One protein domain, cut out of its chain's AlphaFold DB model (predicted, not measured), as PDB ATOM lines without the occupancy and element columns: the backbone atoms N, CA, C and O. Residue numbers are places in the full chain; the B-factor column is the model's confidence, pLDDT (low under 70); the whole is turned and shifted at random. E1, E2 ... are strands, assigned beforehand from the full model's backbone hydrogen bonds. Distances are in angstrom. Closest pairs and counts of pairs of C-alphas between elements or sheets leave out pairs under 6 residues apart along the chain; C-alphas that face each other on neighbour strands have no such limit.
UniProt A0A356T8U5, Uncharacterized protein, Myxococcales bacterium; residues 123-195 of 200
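AT A GLANCE: This is residues 123 to 195 of the 200 residues of an uncharacterized protein of Myxococcales bacterium (UniProt A0A356T8U5). With little regular structure, the domain is two strand hairpins, E1 with E2 and E3 with E4, side by side in one strongly twisted sheet, with loops around Ala 127 and Ser 175 at opposite ends of its length. The printed part has 73 residues, 26 of them in four named strands, E1 to E4 along the chain; there is no named helix. The sheet's order is E2 E1 E3 E4, mixed; the class is all strand. The whole is compact, radius of gyration of the C-alphas 13.0 A, spanning 42 by 28 by 16 A.

IN THESE COORDINATES: E1, residues 136 to 142, begins at C-alpha (563.988, 263.338, 433.986) and measures 17.5 A; E2, 148 to 154, 17.7 A; E3, 181 to 186, 14.1 A. E4, 189 to 194, 15.9 A, ends at C-alpha (554.652, 281.904, 426.714).

HOW THE PARTS SIT: Inner strands E1 and E3 are parallel; N 185 and O 141 are 2.9 A apart, within hydrogen-bond range. Hairpin E1 and E2 is antiparallel, N 138 to O 152 2.9 A; hairpin E3 and E4 likewise, N 184 to O 191 2.8 A.

THE WHOLE: The farthest C-alphas, Ala 127 and Ser 175, are 42.4 A apart. The printed part has no cut. The link E2 to E3 is long, 26 residues. Residues 143 to 147 and 162 to 167 have pLDDT under 70.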
ATOM      1  N   CYS A 123     558.092 263.553 441.582       89.44
ATOM      2  CA  CYS A 123     559.383 262.890 441.469       89.44
ATOM      3  C   CYS A 123     560.383 263.546 442.419       89.44
ATOM      4  O   CYS A 123     560.328 264.754 442.631       89.44
ATOM      5  N   ARG A 124     561.311 262.760 442.969       88.50
ATOM      6  CA  ARG A 124     562.426 263.244 443.795       88.50
ATOM      7  C   ARG A 124     563.736 263.266 443.022       88.50
ATOM      8  O   ARG A 124     564.612 264.089 443.264       88.50
ATOM      9  N   SER A 125     563.864 262.364 442.059       89.12
ATOM     10  CA  SER A 125     565.011 262.261 441.171       89.12
ATOM     11  C   SER A 125     564.586 261.735 439.803       89.12
ATOM     12  O   SER A 125     563.503 261.179 439.639       89.12
ATOM     13  N   SER A 126     565.464 261.848 438.803       88.81
ATOM     14  CA  SER A 126     565.220 261.234 437.490       88.81
ATOM     15  C   SER A 126     565.050 259.711 437.556       88.81
ATOM     16  O   SER A 126     564.470 259.135 436.643       88.81
ATOM     17  N   ALA A 127     565.508 259.053 438.630       89.25
ATOM     18  CA  ALA A 127     565.306 257.618 438.823       89.25
ATOM     19  C   ALA A 127     563.835 257.253 439.093       89.25
ATOM     20  O   ALA A 127     563.440 256.128 438.801       89.25
ATOM     21  N   ASP A 128     563.021 258.197 439.576       90.31
ATOM     22  CA  ASP A 128     561.586 257.983 439.802       90.31
ATOM     23  C   ASP A 128     560.784 258.040 438.490       90.31
ATOM     24  O   ASP A 128     559.641 257.592 438.411       90.31
ATOM     25  N   CYS A 129     561.391 258.560 437.421       90.62
ATOM     26  CA  CYS A 129     560.754 258.754 436.126       90.62
ATOM     27  C   CYS A 129     560.905 257.517 435.237       90.62
ATOM     28  O   CYS A 129     561.591 257.535 434.217       90.62
ATOM     29  N   THR A 130     560.254 256.421 435.630       91.94
ATOM     30  CA  THR A 130     560.451 255.095 435.019       91.94
ATOM     31  C   THR A 130     559.476 254.750 433.892       91.94
ATOM     32  O   THR A 130     559.571 253.658 433.334       91.94
ATOM     33  N   ARG A 131     558.530 255.636 433.533       88.81
ATOM     34  CA  ARG A 131     557.554 255.367 432.451       88.81
ATOM     35  C   ARG A 131     558.242 255.079 431.114       88.81
ATOM     36  O   ARG A 131     557.758 254.251 430.349       88.81
ATOM     37  N   ALA A 132     559.340 255.775 430.826       82.69
ATOM     38  CA  ALA A 132     560.096 255.650 429.588       82.69
ATOM     39  C   ALA A 132     561.591 255.892 429.846       82.69
ATOM     40  O   ALA A 132     561.963 256.622 430.765       82.69
ATOM     41  N   ALA A 133     562.450 255.302 429.010       83.00
ATOM     42  CA  ALA A 133     563.878 255.598 429.036       83.00
ATOM     43  C   ALA A 133     564.118 257.093 428.761       83.00
ATOM     44  O   ALA A 133     563.460 257.678 427.903       83.00
ATOM     45  N   GLY A 134     565.061 257.698 429.485       82.88
ATOM     46  CA  GLY A 134     565.353 259.130 429.371       82.88
ATOM     47  C   GLY A 134     564.423 260.043 430.176       82.88
ATOM     48  O   GLY A 134     564.512 261.256 430.021       82.88
ATOM     49  N   GLY A 135     563.561 259.495 431.043       87.06
ATOM     50  CA  GLY A 135     562.784 260.290 431.995       87.06
ATOM     51  C   GLY A 135     563.674 261.131 432.920       87.06
ATOM     52  O   GLY A 135     564.699 260.663 433.420       87.06
ATOM     53  N   ALA A 136     563.278 262.380 433.154       88.06
ATOM     54  CA  ALA A 136     563.988 263.338 433.986       88.06
ATOM     55  C   ALA A 136     563.030 264.042 434.948       88.06
ATOM     56  O   ALA A 136     561.964 264.503 434.547       88.06
ATOM     57  N   CYS A 137     563.436 264.183 436.209       88.50
ATOM     58  CA  CYS A 137     562.682 264.969 437.179       88.50
ATOM     59  C   CYS A 137     563.015 266.456 437.010       88.50
ATOM     60  O   CYS A 137     564.190 266.837 437.025       88.50
ATOM     61  N   ARG A 138     561.997 267.295 436.796       87.38
ATOM     62  CA  ARG A 138     562.163 268.714 436.465       87.38
ATOM     63  C   ARG A 138     561.269 269.586 437.319       87.38
ATOM     64  O   ARG A 138     560.084 269.309 437.462       87.38
ATOM     65  N   VAL A 139     561.837 270.682 437.807       86.69
ATOM     66  CA  VAL A 139     561.082 271.747 438.463       86.69
ATOM     67  C   VAL A 139     560.520 272.679 437.395       86.69
ATOM     68  O   VAL A 139     561.264 273.169 436.547       86.69
ATOM     69  N   MET A 140     559.209 272.891 437.419       84.31
ATOM     70  CA  MET A 140     558.470 273.691 436.442       84.31
ATOM     71  C   MET A 140     557.508 274.622 437.165       84.31
ATOM     72  O   MET A 140     557.030 274.300 438.253       84.31
ATOM     73  N   SER A 141     557.205 275.772 436.566       80.38
ATOM     74  CA  SER A 141     556.147 276.632 437.090       80.38
ATOM     75  C   SER A 141     554.776 276.001 436.829       80.38
ATOM     76  O   SER A 141     554.572 275.272 435.854       80.38
ATOM     77  N   THR A 142     553.813 276.268 437.703       77.94
ATOM     78  CA  THR A 142     552.408 275.943 437.454       77.94
ATOM     79  C   THR A 142     551.706 277.188 436.921       77.94
ATOM     80  O   THR A 142     551.974 278.300 437.364       77.94
ATOM     81  N   GLU A 143     550.780 277.025 435.973       65.62
ATOM     82  CA  GLU A 143     550.010 278.146 435.401       65.62
ATOM     83  C   GLU A 143     549.038 278.826 436.396       65.62
ATOM     84  O   GLU A 143     548.272 279.717 436.014       65.62
ATOM     85  N   ARG A 144     548.996 278.417 437.674       56.41
ATOM     86  CA  ARG A 144     548.155 279.104 438.664       56.41
ATOM     87  C   ARG A 144     548.689 280.523 438.869       56.41
ATOM     88  O   ARG A 144     549.889 280.745 438.842       56.41
ATOM     89  N   ARG A 145     547.797 281.505 439.068       45.06
ATOM     90  CA  ARG A 145     548.200 282.891 439.371       45.06
ATOM     91  C   ARG A 145     549.176 282.892 440.557       45.06
ATOM     92  O   ARG A 145     548.787 282.504 441.656       45.06
ATOM     93  N   GLY A 146     550.404 283.343 440.311       52.59
ATOM     94  CA  GLY A 146     551.527 283.300 441.249       52.59
ATOM     95  C   GLY A 146     552.589 282.285 440.821       52.59
ATOM     96  O   GLY A 146     552.261 281.193 440.368       52.59
ATOM     97  N   ALA A 147     553.869 282.639 440.969       58.50
ATOM     98  CA  ALA A 147     555.004 281.771 440.653       58.50
ATOM     99  C   ALA A 147     555.078 280.592 441.644       58.50
ATOM    100  O   ALA A 147     555.846 280.584 442.603       58.50
ATOM    101  N   THR A 148     554.198 279.615 441.454       74.62
ATOM    102  CA  THR A 148     554.233 278.332 442.153       74.62
ATOM    103  C   THR A 148     555.007 277.363 441.285       74.62
ATOM    104  O   THR A 148     554.818 277.328 440.072       74.62
ATOM    105  N   TYR A 149     555.898 276.604 441.904       81.88
ATOM    106  CA  TYR A 149     556.755 275.653 441.217       81.88
ATOM    107  C   TYR A 149     556.510 274.267 441.782       81.88
ATOM    108  O   TYR A 149     556.246 274.124 442.975       81.88
ATOM    109  N   GLU A 150     556.610 273.261 440.924       89.19
ATOM    110  CA  GLU A 150     556.437 271.860 441.283       89.19
ATOM    111  C   GLU A 150     557.434 270.995 440.507       89.19
ATOM    112  O   GLU A 150     557.824 271.338 439.387       89.19
ATOM    113  N   ALA A 151     557.854 269.874 441.093       89.81
ATOM    114  CA  ALA A 151     558.727 268.909 440.434       89.81
ATOM    115  C   ALA A 151     557.915 267.781 439.792       89.81
ATOM    116  O   ALA A 151     557.169 267.082 440.477       89.81
ATOM    117  N   HIS A 152     558.082 267.567 438.486       90.38
ATOM    118  CA  HIS A 152     557.405 266.494 437.758       90.38
ATOM    119  C   HIS A 152     558.332 265.769 436.792       90.38
ATOM    120  O   HIS A 152     559.334 266.316 436.325       90.38
ATOM    121  N   CYS A 153     557.978 264.525 436.480       88.88
ATOM    122  CA  CYS A 153     558.669 263.762 435.454       88.88
ATOM    123  C   CYS A 153     558.360 264.306 434.060       88.88
ATOM    124  O   CYS A 153     557.200 264.454 433.681       88.88
ATOM    125  N   VAL A 154     559.423 264.530 433.300       87.94
ATOM    126  CA  VAL A 154     559.411 264.875 431.880       87.94
ATOM    127  C   VAL A 154     560.120 263.754 431.132       87.94
ATOM    128  O   VAL A 154     561.127 263.227 431.601       87.94
ATOM    129  N   TYR A 155     559.593 263.374 429.984       85.00
ATOM    130  CA  TYR A 155     560.063 262.267 429.166       85.00
ATOM    131  C   TYR A 155     560.358 262.742 427.739       85.00
ATOM    132  O   TYR A 155     559.916 263.822 427.359       85.00
ATOM    133  N   PRO A 156     561.071 261.953 426.918       81.12
ATOM    134  CA  PRO A 156     561.484 262.392 425.579       81.12
ATOM    135  C   PRO A 156     560.345 262.721 424.600       81.12
ATOM    136  O   PRO A 156     560.573 263.375 423.586       81.12
ATOM    137  N   ASP A 157     559.130 262.236 424.865       80.69
ATOM    138  CA  ASP A 157     557.911 262.557 424.116       80.69
ATOM    139  C   ASP A 157     557.240 263.862 424.578       80.69
ATOM    140  O   ASP A 157     556.349 264.368 423.892       80.69
ATOM    141  N   ASP A 158     557.666 264.423 425.710       82.00
ATOM    142  CA  ASP A 158     557.124 265.665 426.240       82.00
ATOM    143  C   ASP A 158     557.746 266.884 425.539       82.00
ATOM    144  O   ASP A 158     558.959 266.942 425.317       82.00
ATOM    145  N   PRO A 159     556.952 267.940 425.276       76.19
ATOM    146  CA  PRO A 159     557.438 269.172 424.641       76.19
ATOM    147  C   PRO A 159     558.505 269.901 425.475       76.19
ATOM    148  O   PRO A 159     559.154 270.824 424.992       76.19
ATOM    149  N   CYS A 160     558.667 269.486 426.730       76.31
ATOM    150  CA  CYS A 160     559.567 270.058 427.710       76.31
ATOM    151  C   CYS A 160     560.913 269.343 427.852       76.31
ATOM    152  O   CYS A 160     561.697 269.728 428.719       76.31
ATOM    153  N   ASP A 161     561.206 268.320 427.042       73.19
ATOM    154  CA  ASP A 161     562.474 267.597 427.140       73.19
ATOM    155  C   ASP A 161     563.668 268.392 426.562       73.19
ATOM    156  O   ASP A 161     563.684 268.751 425.377       73.19
ATOM    157  N   PRO A 162     564.726 268.646 427.358       55.16
ATOM    158  CA  PRO A 162     565.978 269.186 426.842       55.16
ATOM    159  C   PRO A 162     566.918 268.113 426.265       55.16
ATOM    160  O   PRO A 162     567.830 268.471 425.522       55.16
ATOM    161  N   VAL A 163     566.744 266.821 426.580       52.22
ATOM    162  CA  VAL A 163     567.661 265.736 426.163       52.22
ATOM    163  C   VAL A 163     567.453 265.345 424.686       52.22
ATOM    164  O   VAL A 163     568.387 264.874 424.041       52.22
ATOM    165  N   GLY A 164     566.291 265.666 424.105       49.34
ATOM    166  CA  GLY A 164     566.008 265.679 422.661       49.34
ATOM    167  C   GLY A 164     566.260 267.018 421.944       49.34
ATOM    168  O   GLY A 164     566.083 267.106 420.728       49.34
ATOM    169  N   GLY A 165     566.706 268.056 422.663       44.59
ATOM    170  CA  GLY A 165     567.403 269.196 422.063       44.59
ATOM    171  C   GLY A 165     566.581 270.382 421.554       44.59
ATOM    172  O   GLY A 165     567.059 271.053 420.640       44.59
ATOM    173  N   ARG A 166     565.410 270.716 422.117       50.88
ATOM    174  CA  ARG A 166     564.847 272.070 421.884       50.88
ATOM    175  C   ARG A 166     564.368 272.819 423.117       50.88
ATOM    176  O   ARG A 166     564.365 274.046 423.063       50.88
ATOM    177  N   GLY A 167     564.003 272.141 424.211       64.88
ATOM    178  CA  GLY A 167     563.214 272.820 425.241       64.88
ATOM    179  C   GLY A 167     562.002 273.515 424.602       64.88
ATOM    180  O   GLY A 167     561.616 273.209 423.470       64.88
ATOM    181  N   CYS A 168     561.414 274.484 425.288       74.19
ATOM    182  CA  CYS A 168     560.370 275.280 424.665       74.19
ATOM    183  C   CYS A 168     560.970 276.254 423.646       74.19
ATOM    184  O   CYS A 168     561.581 277.255 424.008       74.19
ATOM    185  N   ALA A 169     560.806 275.939 422.358       73.00
ATOM    186  CA  ALA A 169     561.242 276.809 421.273       73.00
ATOM    187  C   ALA A 169     560.458 278.134 421.297       73.00
ATOM    188  O   ALA A 169     559.266 278.112 421.608       73.00
ATOM    189  N   PRO A 170     561.067 279.271 420.932       75.31
ATOM    190  CA  PRO A 170     560.326 280.513 420.760       75.31
ATOM    191  C   PRO A 170     559.185 280.352 419.744       75.31
ATOM    192  O   PRO A 170     559.303 279.575 418.793       75.31
ATOM    193  N   MET A 171     558.084 281.073 419.951       76.69
ATOM    194  CA  MET A 171     556.958 281.133 419.012       76.69
ATOM    195  C   MET A 171     556.793 282.549 418.474       76.69
ATOM    196  O   MET A 171     556.888 283.500 419.243       76.69
ATOM    197  N   ASP A 172     556.508 282.690 417.182       80.00
ATOM    198  CA  ASP A 172     556.162 283.992 416.613       80.00
ATOM    199  C   ASP A 172     554.778 284.411 417.126       80.00
ATOM    200  O   ASP A 172     553.812 283.642 417.044       80.00
ATOM    201  N   ASP A 173     554.674 285.615 417.682       73.12
ATOM    202  CA  ASP A 173     553.386 286.192 418.044       73.12
ATOM    203  C   ASP A 173     552.689 286.846 416.839       73.12
ATOM    204  O   ASP A 173     553.187 286.873 415.713       73.12
ATOM    205  N   SER A 174     551.485 287.375 417.059       71.38
ATOM    206  CA  SER A 174     550.698 288.046 416.016       71.38
ATOM    207  C   SER A 174     551.359 289.306 415.437       71.38
ATOM    208  O   SER A 174     550.896 289.803 414.412       71.38
ATOM    209  N   SER A 175     552.408 289.824 416.083       73.38
ATOM    210  CA  SER A 175     553.252 290.929 415.607       73.38
ATOM    211  C   SER A 175     554.429 290.446 414.753       73.38
ATOM    212  O   SER A 175     555.061 291.266 414.090       73.38
ATOM    213  N   GLY A 176     554.695 289.135 414.719       72.50
ATOM    214  CA  GLY A 176     555.883 288.555 414.095       72.50
ATOM    215  C   GLY A 176     557.126 288.605 414.986       72.50
ATOM    216  O   GLY A 176     558.222 288.358 414.486       72.50
ATOM    217  N   ASP A 177     556.970 288.917 416.278       75.81
ATOM    218  CA  ASP A 177     558.063 288.917 417.246       75.81
ATOM    219  C   ASP A 177     558.198 287.532 417.890       75.81
ATOM    220  O   ASP A 177     557.210 286.891 418.263       75.81
ATOM    221  N   ALA A 178     559.439 287.066 418.050       76.50
ATOM    222  CA  ALA A 178     559.719 285.797 418.709       76.50
ATOM    223  C   ALA A 178     559.490 285.924 420.223       76.50
ATOM    224  O   ALA A 178     560.232 286.609 420.928       76.50
ATOM    225  N   ARG A 179     558.477 285.225 420.734       76.75
ATOM    226  CA  ARG A 179     558.180 285.112 422.163       76.75
ATOM    227  C   ARG A 179     558.872 283.902 422.759       76.75
ATOM    228  O   ARG A 179     558.681 282.775 422.296       76.75
ATOM    229  N   GLU A 180     559.642 284.136 423.816       79.81
ATOM    230  CA  GLU A 180     560.197 283.060 424.627       79.81
ATOM    231  C   GLU A 180     559.078 282.239 425.272       79.81
ATOM    232  O   GLU A 180     558.031 282.751 425.682       79.81
ATOM    233  N   GLN A 181     559.316 280.936 425.360       80.94
ATOM    234  CA  GLN A 181     558.422 279.997 426.013       80.94
ATOM    235  C   GLN A 181     559.154 279.320 427.168       80.94
ATOM    236  O   GLN A 181     560.352 279.052 427.100       80.94
ATOM    237  N   GLN A 182     558.408 278.995 428.216       80.44
ATOM    238  CA  GLN A 182     558.884 278.244 429.367       80.44
ATOM    239  C   GLN A 182     558.102 276.944 429.533       80.44
ATOM    240  O   GLN A 182     556.952 276.816 429.101       80.44
ATOM    241  N   CYS A 183     558.729 275.989 430.211       81.81
ATOM    242  CA  CYS A 183     558.074 274.760 430.618       81.81
ATOM    243  C   CYS A 183     557.179 274.980 431.828       81.81
ATOM    244  O   CYS A 183     557.645 275.393 432.891       81.81
ATOM    245  N   VAL A 184     555.904 274.645 431.659       84.25
ATOM    246  CA  VAL A 184     554.882 274.711 432.698       84.25
ATOM    247  C   VAL A 184     554.233 273.349 432.895       84.25
ATOM    248  O   VAL A 184     554.056 272.583 431.944       84.25
ATOM    249  N   PHE A 185     553.821 273.050 434.123       83.25
ATOM    250  CA  PHE A 185     552.985 271.887 434.395       83.25
ATOM    251  C   PHE A 185     551.507 272.298 434.407       83.25
ATOM    252  O   PHE A 185     551.072 273.095 435.243       83.25
ATOM    253  N   ARG A 186     550.718 271.772 433.460       81.81
ATOM    254  CA  ARG A 186     549.300 272.130 433.292       81.81
ATOM    255  C   ARG A 186     548.456 270.914 432.933       81.81
ATOM    256  O   ARG A 186     548.698 270.237 431.935       81.81
ATOM    257  N   GLY A 187     547.398 270.688 433.712       78.75
ATOM    258  CA  GLY A 187     546.434 269.618 433.441       78.75
ATOM    259  C   GLY A 187     547.054 268.220 433.495       78.75
ATOM    260  O   GLY A 187     546.629 267.350 432.742       78.75
ATOM    261  N   GLY A 188     548.072 268.025 434.341       79.00
ATOM    262  CA  GLY A 188     548.753 266.739 434.517       79.00
ATOM    263  C   GLY A 188     549.852 266.435 433.495       79.00
ATOM    264  O   GLY A 188     550.315 265.302 433.452       79.00
ATOM    265  N   ALA A 189     550.260 267.404 432.669       81.31
ATOM    266  CA  ALA A 189     551.319 267.221 431.678       81.31
ATOM    267  C   ALA A 189     552.242 268.444 431.597       81.31
ATOM    268  O   ALA A 189     551.803 269.581 431.808       81.31
ATOM    269  N   ALA A 190     553.506 268.203 431.243       82.69
ATOM    270  CA  ALA A 190     554.463 269.251 430.919       82.69
ATOM    271  C   ALA A 190     554.127 269.864 429.551       82.69
ATOM    272  O   ALA A 190     553.866 269.152 428.579       82.69
ATOM    273  N   ARG A 191     554.086 271.194 429.474       85.50
ATOM    274  CA  ARG A 191     553.725 271.950 428.270       85.50
ATOM    275  C   ARG A 191     554.614 273.173 428.125       85.50
ATOM    276  O   ARG A 191     555.095 273.709 429.117       85.50
ATOM    277  N   CYS A 192     554.759 273.647 426.897       84.62
ATOM    278  CA  CYS A 192     555.315 274.967 426.644       84.62
ATOM    279  C   CYS A 192     554.221 276.024 426.740       84.62
ATOM    280  O   CYS A 192     553.133 275.845 426.188       84.62
ATOM    281  N   ALA A 193     554.512 277.099 427.464       81.62
ATOM    282  CA  ALA A 193     553.667 278.278 427.544       81.62
ATOM    283  C   ALA A 193     554.520 279.540 427.361       81.62
ATOM    284  O   ALA A 193     555.690 279.533 427.757       81.62
ATOM    285  N   PRO A 194     553.961 280.624 426.796       78.50
ATOM    286  CA  PRO A 194     554.652 281.904 426.714       78.50
ATOM    287  C   PRO A 194     555.136 282.357 428.092       78.50
ATOM    288  O   PRO A 194     554.407 282.225 429.082       78.50
ATOM    289  N   VAL A 195     556.350 282.902 428.154       75.50
ATOM    290  CA  VAL A 195     556.800 283.623 429.347       75.50
ATOM    291  C   VAL A 195     555.866 284.828 429.527       75.50
ATOM    292  O   VAL A 195     555.676 285.579 428.566       75.50
TER     293      VAL A 195